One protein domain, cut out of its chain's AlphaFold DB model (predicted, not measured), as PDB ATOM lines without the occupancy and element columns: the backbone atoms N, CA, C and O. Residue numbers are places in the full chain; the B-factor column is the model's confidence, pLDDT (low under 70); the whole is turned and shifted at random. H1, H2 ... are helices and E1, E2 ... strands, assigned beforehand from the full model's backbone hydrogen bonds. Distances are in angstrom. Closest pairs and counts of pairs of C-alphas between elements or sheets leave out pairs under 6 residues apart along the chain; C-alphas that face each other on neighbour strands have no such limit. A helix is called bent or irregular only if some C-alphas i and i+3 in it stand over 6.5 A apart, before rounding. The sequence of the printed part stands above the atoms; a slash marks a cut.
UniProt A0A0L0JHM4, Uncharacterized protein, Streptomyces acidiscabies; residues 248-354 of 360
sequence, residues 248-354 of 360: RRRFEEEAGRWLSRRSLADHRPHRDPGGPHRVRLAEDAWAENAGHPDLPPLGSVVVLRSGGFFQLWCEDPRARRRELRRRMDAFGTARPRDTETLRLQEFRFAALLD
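This is residues 248 to 354 of the 360 residues of an uncharacterized protein of Streptomyces acidiscabies (UniProt A0A0L0JHM4). A small sheet of three short strands, E1, E3 and E2, stands between helix H1 at one end of the longest axis and a helical hairpin, H3 and H4, at the other. The turn of that hairpin, residues 333 to 340, sticks out at the far end. The printed part has 107 residues with four named helices and three named strands, in the order H1 E1 H2 E2 E3 H3 H4; the sheet, in the order E1 E3 E2, is mixed, and the class is mostly helix. The whole is compact, with a radius of gyration of the C-alphas of 15.1 A and spans of 44 by 32 by 23 A.

H1, residues 248 to 260, begins with C-alpha 248 at (-30.899, 38.096, -32.340) and is 19.1 A long; it is irregular, with C-alphas 249 and 252 7.5 A apart. E1 is residues 277 to 280, H2 residues 283 to 286, E2 residues 301 to 303, and E3 residues 309 to 313, 13.0 A long. H3, residues 317 to 334, is 26.1 A long. H4, residues 339 to 352, is 19.9 A long and ends with C-alpha 352 at (-21.286, 22.669, -46.062).

E1 and E3 are parallel at 31 degrees, with N 311 and O 277 2.8 A apart. The hairpin E2 and E3 is antiparallel at 152 degrees, with N 302 and O 310 2.8 A apart. H1 is on the sheet but only grazes it, with residues 248 to 259; the closest C-alphas of H1 and E3, those of Phe 251 and Phe 309, are 7.7 A apart. H3, with residues 324 to 332 alone, touches H4, opposite ways at a shallow tilt of 34 degrees, only just short of steep; their closest C-alphas, of Leu 324 and Phe 349, are 6.2 A apart. H2 and H3 are close but not clearly touching, at 6.3 A between the C-alphas of Glu 283 and Ala 319. Every O i to N i+4 pair is within hydrogen-bond range in H4, 7 of 9 in H1 and 13 of 14 in H3; H2 is too short for such a pair.

The C-alphas of Arg 249 and Pro 336, the two farthest apart, are 44.9 A apart. The printed part has no cut. The links H1 to E1 and H2 to E2 are long. Mean pLDDT of the printed part is 90.0; residues 289 and 336 are under 70.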
ATOM      1  N   ARG A 248     -29.730  38.176 -31.465       92.94
ATOM      2  CA  ARG A 248     -30.899  38.096 -32.340       92.94
ATOM      3  C   ARG A 248     -31.503  39.469 -32.628       92.94
ATOM      4  O   ARG A 248     -31.870  39.726 -33.770       92.94
ATOM      5  N   ARG A 249     -31.585  40.359 -31.632       95.06
ATOM      6  CA  ARG A 249     -32.089  41.734 -31.824       95.06
ATOM      7  C   ARG A 249     -31.207  42.559 -32.764       95.06
ATOM      8  O   ARG A 249     -31.729  43.375 -33.513       95.06
ATOM      9  N   ARG A 250     -29.887  42.349 -32.730       95.56
ATOM     10  CA  ARG A 250     -28.904  43.099 -33.534       95.56
ATOM     11  C   ARG A 250     -28.589  42.464 -34.888       95.56
ATOM     12  O   ARG A 250     -27.900  43.084 -35.697       95.56
ATOM     13  N   PHE A 251     -29.077  41.250 -35.140       96.19
ATOM     14  CA  PHE A 251     -28.708  40.444 -36.301       96.19
ATOM     15  C   PHE A 251     -28.942  41.165 -37.635       96.19
ATOM     16  O   PHE A 251     -27.998  41.317 -38.404       96.19
ATOM     17  N   GLU A 252     -30.163  41.643 -37.891       96.62
ATOM     18  CA  GLU A 252     -30.526  42.292 -39.164       96.62
ATOM     19  C   GLU A 252     -29.673  43.539 -39.438       96.62
ATOM     20  O   GLU A 252     -29.170  43.741 -40.541       96.62
ATOM     21  N   GLU A 253     -29.447  44.355 -38.409       97.31
ATOM     22  CA  GLU A 253     -28.649  45.576 -38.505       97.31
ATOM     23  C   GLU A 253     -27.162  45.268 -38.767       97.31
ATOM     24  O   GLU A 253     -26.518  45.892 -39.614       97.31
ATOM     25  N   GLU A 254     -26.590  44.293 -38.053       97.19
ATOM     26  CA  GLU A 254     -25.200  43.871 -38.243       97.19
ATOM     27  C   GLU A 254     -24.977  43.172 -39.587       97.19
ATOM     28  O   GLU A 254     -23.973  43.455 -40.251       97.19
ATOM     29  N   ALA A 255     -25.906  42.312 -40.010       97.19
ATOM     30  CA  ALA A 255     -25.866  41.651 -41.307       97.19
ATOM     31  C   ALA A 255     -25.992  42.672 -42.444       97.19
ATOM     32  O   ALA A 255     -25.151  42.681 -43.342       97.19
ATOM     33  N   GLY A 256     -26.960  43.592 -42.362       97.69
ATOM     34  CA  GLY A 256     -27.128  44.685 -43.320       97.69
ATOM     35  C   GLY A 256     -25.864  45.534 -43.445       97.69
ATOM     36  O   GLY A 256     -25.355  45.723 -44.545       97.69
ATOM     37  N   ARG A 257     -25.254  45.947 -42.324       97.12
ATOM     38  CA  ARG A 257     -23.958  46.655 -42.346       97.12
ATOM     39  C   ARG A 257     -22.846  45.846 -43.005       97.12
ATOM     40  O   ARG A 257     -22.023  46.416 -43.721       97.12
ATOM     41  N   TRP A 258     -22.763  44.547 -42.721       96.19
ATOM     42  CA  TRP A 258     -21.746  43.684 -43.317       96.19
ATOM     43  C   TRP A 258     -21.916  43.585 -44.838       96.19
ATOM     44  O   TRP A 258     -20.915  43.652 -45.557       96.19
ATOM     45  N   LEU A 259     -23.164  43.466 -45.303       96.06
ATOM     46  CA  LEU A 259     -23.540  43.371 -46.712       96.06
ATOM     47  C   LEU A 259     -23.307  44.693 -47.452       96.06
ATOM     48  O   LEU A 259     -22.638  44.700 -48.484       96.06
ATOM     49  N   SER A 260     -23.737  45.826 -46.890       94.81
ATOM     50  CA  SER A 260     -23.529  47.150 -47.495       94.81
ATOM     51  C   SER A 260     -22.050  47.481 -47.691       94.81
ATOM     52  O   SER A 260     -21.673  48.001 -48.736       94.81
ATOM     53  N   ARG A 261     -21.177  47.115 -46.738       93.44
ATOM     54  CA  ARG A 261     -19.714  47.300 -46.874       93.44
ATOM     55  C   ARG A 261     -19.093  46.509 -48.026       93.44
ATOM     56  O   ARG A 261     -17.947  46.761 -48.376       93.44
ATOM     57  N   ARG A 262     -19.814  45.528 -48.566       93.12
ATOM     58  CA  ARG A 262     -19.390  44.690 -49.690       93.12
ATOM     59  C   ARG A 262     -20.200  44.960 -50.948       93.12
ATOM     60  O   ARG A 262     -20.136  44.145 -51.855       93.12
ATOM     61  N   SER A 263     -20.947  46.061 -51.006       92.69
ATOM     62  CA  SER A 263     -21.821  46.384 -52.140       92.69
ATOM     63  C   SER A 263     -22.898  45.318 -52.393       92.69
ATOM     64  O   SER A 263     -23.291  45.092 -53.527       92.69
ATOM     65  N   LEU A 264     -23.377  44.660 -51.330       94.31
ATOM     66  CA  LEU A 264     -24.452  43.658 -51.363       94.31
ATOM     67  C   LEU A 264     -25.711  44.154 -50.629       94.31
ATOM     68  O   LEU A 264     -26.440  43.359 -50.041       94.31
ATOM     69  N   ALA A 265     -25.943  45.470 -50.603       93.94
ATOM     70  CA  ALA A 265     -27.004  46.099 -49.807       93.94
ATOM     71  C   ALA A 265     -28.428  45.650 -50.198       93.94
ATOM     72  O   ALA A 265     -29.329  45.692 -49.361       93.94
ATOM     73  N   ASP A 266     -28.613  45.192 -51.439       95.25
ATOM     74  CA  ASP A 266     -29.896  44.696 -51.950       95.25
ATOM     75  C   ASP A 266     -30.205  43.257 -51.508       95.25
ATOM     76  O   ASP A 266     -31.329  42.776 -51.657       95.25
ATOM     77  N   HIS A 267     -29.226  42.564 -50.923       96.56
ATOM     78  CA  HIS A 267     -29.407  41.222 -50.388       96.56
ATOM     79  C   HIS A 267     -29.753  41.268 -48.902       96.56
ATOM     80  O   HIS A 267     -29.343  42.164 -48.163       96.56
ATOM     81  N   ARG A 268     -30.492  40.257 -48.441       96.81
ATOM     82  CA  ARG A 268     -30.836  40.089 -47.028       96.81
ATOM     83  C   ARG A 268     -30.660  38.638 -46.595       96.81
ATOM     84  O   ARG A 268     -30.780  37.734 -47.428       96.81
ATOM     85  N   PRO A 269     -30.359  38.389 -45.313       96.56
ATOM     86  CA  PRO A 269     -30.391  37.039 -44.783       96.56
ATOM     87  C   PRO A 269     -31.824  36.493 -44.776       96.56
ATOM     88  O   PRO A 269     -32.764  37.171 -44.376       96.56
ATOM     89  N   HIS A 270     -31.980  35.234 -45.165       94.44
ATOM     90  CA  HIS A 270     -33.224  34.480 -45.074       94.44
ATOM     91  C   HIS A 270     -33.000  33.248 -44.202       94.44
ATOM     92  O   HIS A 270     -31.998  32.556 -44.362       94.44
ATOM     93  N   ARG A 271     -33.911  32.963 -43.269       89.88
ATOM     94  CA  ARG A 271     -33.830  31.753 -42.443       89.88
ATOM     95  C   ARG A 271     -34.463  30.583 -43.189       89.88
ATOM     96  O   ARG A 271     -35.660  30.619 -43.462       89.88
ATOM     97  N   ASP A 272     -33.677  29.555 -43.489       84.25
ATOM     98  CA  ASP A 272     -34.224  28.311 -44.031       84.25
ATOM     99  C   ASP A 272     -34.917  27.496 -42.915       84.25
ATOM    100  O   ASP A 272     -34.504  27.575 -41.751       84.25
ATOM    101  N   PRO A 273     -35.966  26.705 -43.221       80.62
ATOM    102  CA  PRO A 273     -36.634  25.864 -42.229       80.62
ATOM    103  C   PRO A 273     -35.646  24.904 -41.550       80.62
ATOM    104  O   PRO A 273     -35.061  24.044 -42.202       80.62
ATOM    105  N   GLY A 274     -35.429  25.072 -40.242       74.06
ATOM    106  CA  GLY A 274     -34.477  24.261 -39.467       74.06
ATOM    107  C   GLY A 274     -32.995  24.516 -39.779       74.06
ATOM    108  O   GLY A 274     -32.139  23.810 -39.252       74.06
ATOM    109  N   GLY A 275     -32.686  25.512 -40.614       79.50
ATOM    110  CA  GLY A 275     -31.335  25.818 -41.075       79.50
ATOM    111  C   GLY A 275     -30.780  27.147 -40.548       79.50
ATOM    112  O   GLY A 275     -31.479  27.921 -39.881       79.50
ATOM    113  N   PRO A 276     -29.503  27.435 -40.857       88.81
ATOM    114  CA  PRO A 276     -28.906  28.733 -40.581       88.81
ATOM    115  C   PRO A 276     -29.541  29.824 -41.455       88.81
ATOM    116  O   PRO A 276     -30.167  29.547 -42.480       88.81
ATOM    117  N   HIS A 277     -29.337  31.091 -41.089       94.38
ATOM    118  CA  HIS A 277     -29.622  32.188 -42.013       94.38
ATOM    119  C   HIS A 277     -28.710  32.081 -43.237       94.38
ATOM    120  O   HIS A 277     -27.519  31.800 -43.097       94.38
ATOM    121  N   ARG A 278     -29.244  32.339 -44.429       96.00
ATOM    122  CA  ARG A 278     -28.511  32.331 -45.694       96.00
ATOM    123  C   ARG A 278     -28.691  33.638 -46.443       96.00
ATOM    124  O   ARG A 278     -29.796  34.157 -46.534       96.00
ATOM    125  N   VAL A 279     -27.612  34.138 -47.026       97.38
ATOM    126  CA  VAL A 279     -27.654  35.212 -48.019       97.38
ATOM    127  C   VAL A 279     -27.435  34.566 -49.380       97.38
ATOM    128  O   VAL A 279     -26.361  34.025 -49.642       97.38
ATOM    129  N   ARG A 280     -28.472  34.587 -50.220       96.69
ATOM    130  CA  ARG A 280     -28.442  34.013 -51.569       96.69
ATOM    131  C   ARG A 280     -27.855  35.027 -52.546       96.69
ATOM    132  O   ARG A 280     -28.383  36.131 -52.673       96.69
ATOM    133  N   LEU A 281     -26.788  34.633 -53.227       95.81
ATOM    134  CA  LEU A 281     -26.120  35.397 -54.273       95.81
ATOM    135  C   LEU A 281     -26.101  34.569 -55.567       95.81
ATOM    136  O   LEU A 281     -26.090  33.333 -55.534       95.81
ATOM    137  N   ALA A 282     -26.103  35.252 -56.707       94.69
ATOM    138  CA  ALA A 282     -25.889  34.610 -57.996       94.69
ATOM    139  C   ALA A 282     -24.421  34.159 -58.139       94.69
ATOM    140  O   ALA A 282     -23.546  34.594 -57.391       94.69
ATOM    141  N   GLU A 283     -24.157  33.212 -59.046       92.62
ATOM    142  CA  GLU A 283     -22.812  32.642 -59.231       92.62
ATOM    143  C   GLU A 283     -21.769  33.720 -59.564       92.62
ATOM    144  O   GLU A 283     -20.631  33.666 -59.091       92.62
ATOM    145  N   ASP A 284     -22.174  34.704 -60.361       91.19
ATOM    146  CA  ASP A 284     -21.354  35.827 -60.803       91.19
ATOM    147  C   ASP A 284     -20.764  36.634 -59.643       91.19
ATOM    148  O   ASP A 284     -19.682  37.186 -59.813       91.19
ATOM    149  N   ALA A 285     -21.365  36.609 -58.449       91.25
ATOM    150  CA  ALA A 285     -20.821  37.234 -57.244       91.25
ATOM    151  C   ALA A 285     -19.441  36.682 -56.823       91.25
ATOM    152  O   ALA A 285     -18.704  37.359 -56.106       91.25
ATOM    153  N   TRP A 286     -19.077  35.469 -57.263       90.31
ATOM    154  CA  TRP A 286     -17.766  34.849 -57.014       90.31
ATOM    155  C   TRP A 286     -16.843  34.831 -58.239       90.31
ATOM    156  O   TRP A 286     -15.765  34.235 -58.174       90.31
ATOM    157  N   ALA A 287     -17.230  35.465 -59.348       86.69
ATOM    158  CA  ALA A 287     -16.349  35.612 -60.501       86.69
ATOM    159  C   ALA A 287     -15.142  36.509 -60.161       86.69
ATOM    160  O   ALA A 287     -15.241  37.430 -59.351       86.69
ATOM    161  N   GLU A 288     -13.995  36.290 -60.815       76.25
ATOM    162  CA  GLU A 288     -12.761  37.060 -60.558       76.25
ATOM    163  C   GLU A 288     -12.945  38.581 -60.731       76.25
ATOM    164  O   GLU A 288     -12.288  39.364 -60.048       76.25
ATOM    165  N   ASN A 289     -13.898  38.998 -61.573       69.69
ATOM    166  CA  ASN A 289     -14.216  40.398 -61.868       69.69
ATOM    167  C   ASN A 289     -15.547  40.876 -61.255       69.69
ATOM    168  O   ASN A 289     -16.074  41.904 -61.668       69.69
ATOM    169  N   ALA A 290     -16.099  40.160 -60.272       75.25
ATOM    170  CA  ALA A 290     -17.416  40.446 -59.693       75.25
ATOM    171  C   ALA A 290     -17.512  41.769 -58.907       75.25
ATOM    172  O   ALA A 290     -18.564  42.092 -58.375       75.25
ATOM    173  N   GLY A 291     -16.412  42.513 -58.750       71.75
ATOM    174  CA  GLY A 291     -16.376  43.723 -57.918       71.75
ATOM    175  C   GLY A 291     -16.362  43.453 -56.406       71.75
ATOM    176  O   GLY A 291     -16.389  44.398 -55.621       71.75
ATOM    177  N   HIS A 292     -16.253  42.185 -55.981       79.25
ATOM    178  CA  HIS A 292     -16.262  41.772 -54.570       79.25
ATOM    179  C   HIS A 292     -15.003  40.967 -54.169       79.25
ATOM    180  O   HIS A 292     -15.110  39.814 -53.743       79.25
ATOM    181  N   PRO A 293     -13.786  41.543 -54.242       72.44
ATOM    182  CA  PRO A 293     -12.528  40.809 -54.004       72.44
ATOM    183  C   PRO A 293     -12.363  40.259 -52.570       72.44
ATOM    184  O   PRO A 293     -11.518  39.392 -52.307       72.44
ATOM    185  N   ASP A 294     -13.182  40.744 -51.632       85.06
ATOM    186  CA  ASP A 294     -13.196  40.338 -50.223       85.06
ATOM    187  C   ASP A 294     -14.442  39.540 -49.823       85.06
ATOM    188  O   ASP A 294     -14.743  39.397 -48.627       85.06
ATOM    189  N   LEU A 295     -15.175  39.011 -50.806       89.81
ATOM    190  CA  LEU A 295     -16.237  38.054 -50.541       89.81
ATOM    191  C   LEU A 295     -15.620  36.727 -50.061       89.81
ATOM    192  O   LEU A 295     -14.714  36.187 -50.705       89.81
ATOM    193  N   PRO A 296     -16.069  36.183 -48.917       92.06
ATOM    194  CA  PRO A 296     -15.678  34.847 -48.511       92.06
ATOM    195  C   PRO A 296     -16.074  33.791 -49.560       92.06
ATOM    196  O   PRO A 296     -17.045  33.977 -50.300       92.06
ATOM    197  N   PRO A 297     -15.353  32.660 -49.605       92.75
ATOM    198  CA  PRO A 297     -15.704  31.518 -50.442       92.75
ATOM    199  C   PRO A 297     -17.187  31.110 -50.348       92.75
ATOM    200  O   PRO A 297     -17.789  31.180 -49.276       92.75
ATOM    201  N   LEU A 298     -17.772  30.632 -51.451       94.19
ATOM    202  CA  LEU A 298     -19.151  30.122 -51.472       94.19
ATOM    203  C   LEU A 298     -19.343  29.051 -50.386       94.19
ATOM    204  O   LEU A 298     -18.485  28.192 -50.211       94.19
ATOM    205  N   GLY A 299     -20.441  29.119 -49.632       92.75
ATOM    206  CA  GLY A 299     -20.732  28.223 -48.514       92.75
ATOM    207  C   GLY A 299     -20.095  28.638 -47.186       92.75
ATOM    208  O   GLY A 299     -20.392  28.015 -46.172       92.75
ATOM    209  N   SER A 300     -19.241  29.668 -47.147       93.31
ATOM    210  CA  SER A 300     -18.646  30.154 -45.897       93.31
ATOM    211  C   SER A 300     -19.685  30.704 -44.922       93.31
ATOM    212  O   SER A 300     -20.609  31.423 -45.307       93.31
ATOM    213  N   VAL A 301     -19.467  30.418 -43.636       95.06
ATOM    214  CA  VAL A 301     -20.202  31.025 -42.525       95.06
ATOM    215  C   VAL A 301     -19.554  32.350 -42.123       95.06
ATOM    216  O   VAL A 301     -18.354  32.425 -41.852       95.06
ATOM    217  N   VAL A 302     -20.365  33.401 -42.059       95.31
ATOM    218  CA  VAL A 302     -20.001  34.735 -41.584       95.31
ATOM    219  C   VAL A 302     -20.543  34.909 -40.174       95.31
ATOM    220  O   VAL A 302     -21.754  34.948 -39.977       95.31
ATOM    221  N   VAL A 303     -19.643  35.040 -39.201       94.69
ATOM    222  CA  VAL A 303     -19.987  35.343 -37.804       94.69
ATOM    223  C   VAL A 303     -19.916  36.853 -37.581       94.69
ATOM    224  O   VAL A 303     -18.925  37.497 -37.931       94.69
ATOM    225  N   LEU A 304     -20.984  37.412 -37.025       94.56
ATOM    226  CA  LEU A 304     -21.142  38.824 -36.696       94.56
ATOM    227  C   LEU A 304     -20.624  39.116 -35.285       94.56
ATOM    228  O   LEU A 304     -20.408  38.210 -34.482       94.56
ATOM    229  N   ARG A 305     -20.429  40.400 -34.969       90.88
ATOM    230  CA  ARG A 305     -19.844  40.822 -33.686       90.88
ATOM    231  C   ARG A 305     -20.706  40.404 -32.497       90.88
ATOM    232  O   ARG A 305     -20.166  40.062 -31.453       90.88
ATOM    233  N   SER A 306     -22.022  40.442 -32.657       89.88
ATOM    234  CA  SER A 306     -22.968  40.053 -31.614       89.88
ATOM    235  C   SER A 306     -23.068  38.541 -31.375       89.88
ATOM    236  O   SER A 306     -23.754  38.132 -30.447       89.88
ATOM    237  N   GLY A 307     -22.421  37.710 -32.200       91.88
ATOM    238  CA  GLY A 307     -22.533  36.250 -32.143       91.88
ATOM    239  C   GLY A 307     -23.620  35.662 -33.049       91.88
ATOM    240  O   GLY A 307     -23.715  34.442 -33.194       91.88
ATOM    241  N   GLY A 308     -24.421  36.505 -33.710       95.19
ATOM    242  CA  GLY A 308     -25.254  36.078 -34.836       95.19
ATOM    243  C   GLY A 308     -24.400  35.657 -36.036       95.19
ATOM    244  O   GLY A 308     -23.241  36.053 -36.155       95.19
ATOM    245  N   PHE A 309     -24.948  34.859 -36.951       96.44
ATOM    246  CA  PHE A 309     -24.218  34.433 -38.146       96.44
ATOM    247  C   PHE A 309     -25.156  34.106 -39.312       96.44
ATOM    248  O   PHE A 309     -26.345  33.845 -39.122       96.44
ATOM    249  N   PHE A 310     -24.605  34.088 -40.523       96.94
ATOM    250  CA  PHE A 310     -25.282  33.603 -41.725       96.94
ATOM    251  C   PHE A 310     -24.297  32.908 -42.669       96.94
ATOM    252  O   PHE A 310     -23.084  33.076 -42.562       96.94
ATOM    253  N   GLN A 311     -24.816  32.129 -43.608       96.06
ATOM    254  CA  GLN A 311     -24.054  31.453 -44.649       96.06
ATOM    255  C   GLN A 311     -24.204  32.191 -45.984       96.06
ATOM    256  O   GLN A 311     -25.306  32.591 -46.358       96.06
ATOM    257  N   LEU A 312     -23.110  32.346 -46.729       96.31
ATOM    258  CA  LEU A 312     -23.178  32.802 -48.119       96.31
ATOM    259  C   LEU A 312     -23.532  31.626 -49.027       96.31
ATOM    260  O   LEU A 312     -22.861  30.592 -48.989       96.31
ATOM    261  N   TRP A 313     -24.570  31.782 -49.842       96.50
ATOM    262  CA  TRP A 313     -25.169  30.680 -50.586       96.50
ATOM    263  C   TRP A 313     -25.403  31.012 -52.054       96.50
ATOM    264  O   TRP A 313     -25.687  32.155 -52.396       96.50
ATOM    265  N   CYS A 314     -25.336  29.991 -52.902       95.88
ATOM    266  CA  CYS A 314     -25.695  30.051 -54.313       95.88
ATOM    267  C   CYS A 314     -26.599  28.859 -54.622       95.88
ATOM    268  O   CYS A 314     -26.265  27.726 -54.270       95.88
ATOM    269  N   GLU A 315     -27.734  29.106 -55.272       95.12
ATOM    270  CA  GLU A 315     -28.687  28.042 -55.601       95.12
ATOM    271  C   GLU A 315     -28.156  27.099 -56.692       95.12
ATOM    272  O   GLU A 315     -28.504  25.918 -56.691       95.12
ATOM    273  N   ASP A 316     -27.258  27.573 -57.570       95.38
ATOM    274  CA  ASP A 316     -26.691  26.757 -58.648       95.38
ATOM    275  C   ASP A 316     -25.855  25.582 -58.096       95.38
ATOM    276  O   ASP A 316     -24.773  25.781 -57.524       95.38
ATOM    277  N   PRO A 317     -26.286  24.319 -58.303       94.62
ATOM    278  CA  PRO A 317     -25.522  23.152 -57.879       94.62
ATOM    279  C   PRO A 317     -24.157  23.044 -58.569       94.62
ATOM    280  O   PRO A 317     -23.228  22.461 -58.004       94.62
ATOM    281  N   ARG A 318     -23.998  23.588 -59.786       93.94
ATOM    282  CA  ARG A 318     -22.716  23.549 -60.505       93.94
ATOM    283  C   ARG A 318     -21.691  24.459 -59.834       93.94
ATOM    284  O   ARG A 318     -20.555  24.021 -59.644       93.94
ATOM    285  N   ALA A 319     -22.094  25.656 -59.406       94.44
ATOM    286  CA  ALA A 319     -21.272  26.548 -58.590       94.44
ATOM    287  C   ALA A 319     -20.818  25.879 -57.290       94.44
ATOM    288  O   ALA A 319     -19.622  25.858 -56.987       94.44
ATOM    289  N   ARG A 320     -21.742  25.226 -56.576       95.25
ATOM    290  CA  ARG A 320     -21.435  24.503 -55.330       95.25
ATOM    291  C   ARG A 320     -20.445  23.350 -55.547       95.25
ATOM    292  O   ARG A 320     -19.479  23.226 -54.798       95.25
ATOM    293  N   ARG A 321     -20.593  22.558 -56.616       94.25
ATOM    294  CA  ARG A 321     -19.623  21.498 -56.976       94.25
ATOM    295  C   ARG A 321     -18.254  22.046 -57.386       94.25
ATOM    296  O   ARG A 321     -17.233  21.467 -57.020       94.25
ATOM    297  N   ARG A 322     -18.201  23.146 -58.149       93.31
ATOM    298  CA  ARG A 322     -16.928  23.806 -58.500       93.31
ATOM    299  C   ARG A 322     -16.197  24.288 -57.252       93.31
ATOM    300  O   ARG A 322     -15.001  24.041 -57.129       93.31
ATOM    301  N   GLU A 323     -16.919  24.895 -56.316       93.56
ATOM    302  CA  GLU A 323     -16.345  25.352 -55.053       93.56
ATOM    303  C   GLU A 323     -15.821  24.194 -54.194       93.56
ATOM    304  O   GLU A 323     -14.725  24.297 -53.642       93.56
ATOM    305  N   LEU A 324     -16.553  23.076 -54.116       93.06
ATOM    306  CA  LEU A 324     -16.090  21.872 -53.420       93.06
ATOM    307  C   LEU A 324     -14.732  21.411 -53.962       93.06
ATOM    308  O   LEU A 324     -13.798  21.221 -53.184       93.06
ATOM    309  N   ARG A 325     -14.608  21.293 -55.291       92.12
ATOM    310  CA  ARG A 325     -13.348  20.912 -55.948       92.12
ATOM    311  C   ARG A 325     -12.229  21.896 -55.620       92.12
ATOM    312  O   ARG A 325     -11.195  21.482 -55.109       92.12
ATOM    313  N   ARG A 326     -12.485  23.201 -55.766       91.06
ATOM    314  CA  ARG A 326     -11.515  24.258 -55.441       91.06
ATOM    315  C   ARG A 326     -10.994  24.156 -54.003       91.06
ATOM    316  O   ARG A 326      -9.798  24.309 -53.764       91.06
ATOM    317  N   ARG A 327     -11.875  23.893 -53.032       90.44
ATOM    318  CA  ARG A 327     -11.495  23.733 -51.619       90.44
ATOM    319  C   ARG A 327     -10.705  22.452 -51.365       90.44
ATOM    320  O   ARG A 327      -9.779  22.480 -50.557       90.44
ATOM    321  N   MET A 328     -11.052  21.357 -52.039       90.56
ATOM    322  CA  MET A 328     -10.303  20.102 -51.954       90.56
ATOM    323  C   MET A 328      -8.898  20.243 -52.539       90.56
ATOM    324  O   MET A 328      -7.939  19.825 -51.893       90.56
ATOM    325  N   ASP A 329      -8.757  20.918 -53.680       88.31
ATOM    326  CA  ASP A 329      -7.459  21.188 -54.305       88.31
ATOM    327  C   ASP A 329      -6.579  22.068 -53.399       88.31
ATOM    328  O   ASP A 329      -5.413  21.754 -53.140       88.31
ATOM    329  N   ALA A 330      -7.149  23.136 -52.830       85.88
ATOM    330  CA  ALA A 330      -6.455  23.994 -51.866       85.88
ATOM    331  C   ALA A 330      -6.055  23.250 -50.576       85.88
ATOM    332  O   ALA A 330      -5.020  23.543 -49.978       85.88
ATOM    333  N   PHE A 331      -6.863  22.286 -50.130       83.38
ATOM    334  CA  PHE A 331      -6.558  21.481 -48.949       83.38
ATOM    335  C   PHE A 331      -5.462  20.441 -49.221       83.38
ATOM    336  O   PHE A 331      -4.556  20.285 -48.400       83.38
ATOM    337  N   GLY A 332      -5.511  19.768 -50.375       81.75
ATOM    338  CA  GLY A 332      -4.525  18.760 -50.778       81.75
ATOM    339  C   GLY A 332      -3.146  19.347 -51.086       81.75
ATOM    340  O   GLY A 332      -2.130  18.730 -50.787       81.75
ATOM    341  N   THR A 333      -3.091  20.573 -51.613       79.50
ATOM    342  CA  THR A 333      -1.823  21.267 -51.909       79.50
ATOM    343  C   THR A 333      -1.097  21.786 -50.667       79.50
ATOM    344  O   THR A 333       0.102  22.052 -50.728       79.50
ATOM    345  N   ALA A 334      -1.779  21.916 -49.523       72.75
ATOM    346  CA  ALA A 334      -1.192  22.530 -48.337       72.75
ATOM    347  C   ALA A 334      -0.159  21.633 -47.627       72.75
ATOM    348  O   ALA A 334       0.823  22.164 -47.109       72.75
ATOM    349  N   ARG A 335      -0.377  20.306 -47.568       71.31
ATOM    350  CA  ARG A 335       0.531  19.282 -46.995       71.31
ATOM    351  C   ARG A 335       0.150  17.878 -47.492       71.31
ATOM    352  O   ARG A 335      -1.033  17.666 -47.746       71.31
ATOM    353  N   PRO A 336       1.080  16.900 -47.508       65.75
ATOM    354  CA  PRO A 336       0.721  15.491 -47.649       65.75
ATOM    355  C   PRO A 336      -0.265  15.101 -46.543       65.75
ATOM    356  O   PRO A 336      -0.033  15.393 -45.366       65.75
ATOM    357  N   ARG A 337      -1.383  14.482 -46.920       78.06
ATOM    358  CA  ARG A 337      -2.419  13.994 -46.005       78.06
ATOM    359  C   ARG A 337      -2.713  12.541 -46.329       78.06
ATOM    360  O   ARG A 337      -2.693  12.161 -47.498       78.06
ATOM    361  N   ASP A 338      -3.004  11.754 -45.303       86.50
ATOM    362  CA  ASP A 338      -3.561  10.423 -45.502       86.50
ATOM    363  C   ASP A 338      -4.950  10.499 -46.169       86.50
ATOM    364  O   ASP A 338      -5.633  11.533 -46.193       86.50
ATOM    365  N   THR A 339      -5.359   9.379 -46.761       85.56
ATOM    366  CA  THR A 339      -6.623   9.268 -47.497       85.56
ATOM    367  C   THR A 339      -7.842   9.481 -46.599       85.56
ATOM    368  O   THR A 339      -8.863   9.986 -47.064       85.56
ATOM    369  N   GLU A 340      -7.753   9.124 -45.321       86.44
ATOM    370  CA  GLU A 340      -8.851   9.252 -44.364       86.44
ATOM    371  C   GLU A 340      -9.144  10.721 -44.039       86.44
ATOM    372  O   GLU A 340     -10.288  11.166 -44.129       86.44
ATOM    373  N   THR A 341      -8.103  11.511 -43.789       84.25
ATOM    374  CA  THR A 341      -8.178  12.956 -43.568       84.25
ATOM    375  C   THR A 341      -8.775  13.664 -44.781       84.25
ATOM    376  O   THR A 341      -9.604  14.564 -44.625       84.25
ATOM    377  N   LEU A 342      -8.386  13.258 -45.996       85.31
ATOM    378  CA  LEU A 342      -8.957  13.802 -47.230       85.31
ATOM    379  C   LEU A 342     -10.449  13.476 -47.354       85.31
ATOM    380  O   LEU A 342     -11.234  14.380 -47.627       85.31
ATOM    381  N   ARG A 343     -10.856  12.229 -47.091       86.38
ATOM    382  CA  ARG A 343     -12.271  11.816 -47.122       86.38
ATOM    383  C   ARG A 343     -13.109  12.546 -46.078       86.38
ATOM    384  O   ARG A 343     -14.198  13.025 -46.391       86.38
ATOM    385  N   LEU A 344     -12.602  12.674 -44.852       84.81
ATOM    386  CA  LEU A 344     -13.283  13.406 -43.785       84.81
ATOM    387  C   LEU A 344     -13.458  14.881 -44.168       84.81
ATOM    388  O   LEU A 344     -14.510  15.475 -43.922       84.81
ATOM    389  N   GLN A 345     -12.441  15.476 -44.791       85.94
ATOM    390  CA  GLN A 345     -12.510  16.858 -45.240       85.94
ATOM    391  C   GLN A 345     -13.450  17.046 -46.440       85.94
ATOM    392  O   GLN A 345     -14.198  18.024 -46.458       85.94
ATOM    393  N   GLU A 346     -13.468  16.108 -47.391       89.62
ATOM    394  CA  GLU A 346     -14.423  16.098 -48.503       89.62
ATOM    395  C   GLU A 346     -15.852  16.048 -47.973       89.62
ATOM    396  O   GLU A 346     -16.655  16.909 -48.321       89.62
ATOM    397  N   PHE A 347     -16.151  15.119 -47.060       88.12
ATOM    398  CA  PHE A 347     -17.469  15.008 -46.440       88.12
ATOM    399  C   PHE A 347     -17.887  16.313 -45.751       88.12
ATOM    400  O   PHE A 347     -19.020  16.769 -45.901       88.12
ATOM    401  N   ARG A 348     -16.954  16.967 -45.045       85.25
ATOM    402  CA  ARG A 348     -17.192  18.264 -44.392       85.25
ATOM    403  C   ARG A 348     -17.522  19.369 -45.397       85.25
ATOM    404  O   ARG A 348     -18.494  20.095 -45.197       85.25
ATOM    405  N   PHE A 349     -16.735  19.521 -46.462       89.69
ATOM    406  CA  PHE A 349     -17.000  20.544 -47.479       89.69
ATOM    407  C   PHE A 349     -18.258  20.243 -48.298       89.69
ATOM    408  O   PHE A 349     -19.002  21.164 -48.623       89.69
ATOM    409  N   ALA A 350     -18.514  18.971 -48.593       90.94
ATOM    410  CA  ALA A 350     -19.700  18.515 -49.300       90.94
ATOM    411  C   ALA A 350     -20.970  18.824 -48.494       90.94
ATOM    412  O   ALA A 350     -21.899  19.417 -49.033       90.94
ATOM    413  N   ALA A 351     -20.972  18.545 -47.185       88.12
ATOM    414  CA  ALA A 351     -22.082  18.892 -46.299       88.12
ATOM    415  C   ALA A 351     -22.299  20.413 -46.197       88.12
ATOM    416  O   ALA A 351     -23.434  20.875 -46.288       88.12
ATOM    417  N   LEU A 352     -21.221  21.201 -46.086       88.44
ATOM    418  CA  LEU A 352     -21.286  22.669 -46.062       88.44
ATOM    419  C   LEU A 352     -21.937  23.250 -47.324       88.44
ATOM    420  O   LEU A 352     -22.627  24.263 -47.248       88.44
ATOM    421  N   LEU A 353     -21.689  22.621 -48.474       91.06
ATOM    422  CA  LEU A 353     -22.165  23.039 -49.792       91.06
ATOM    423  C   LEU A 353     -23.428  22.289 -50.237       91.06
ATOM    424  O   LEU A 353     -23.915  22.543 -51.337       91.06
ATOM    425  N   ASP A 354     -23.977  21.394 -49.411       89.62
ATOM    426  CA  ASP A 354     -25.107  20.525 -49.768       89.62
ATOM    427  C   ASP A 354     -24.890  19.840 -51.140       89.62
ATOM    428  O   ASP A 354     -25.687  19.917 -52.075       89.62
TER     429      ASP A 354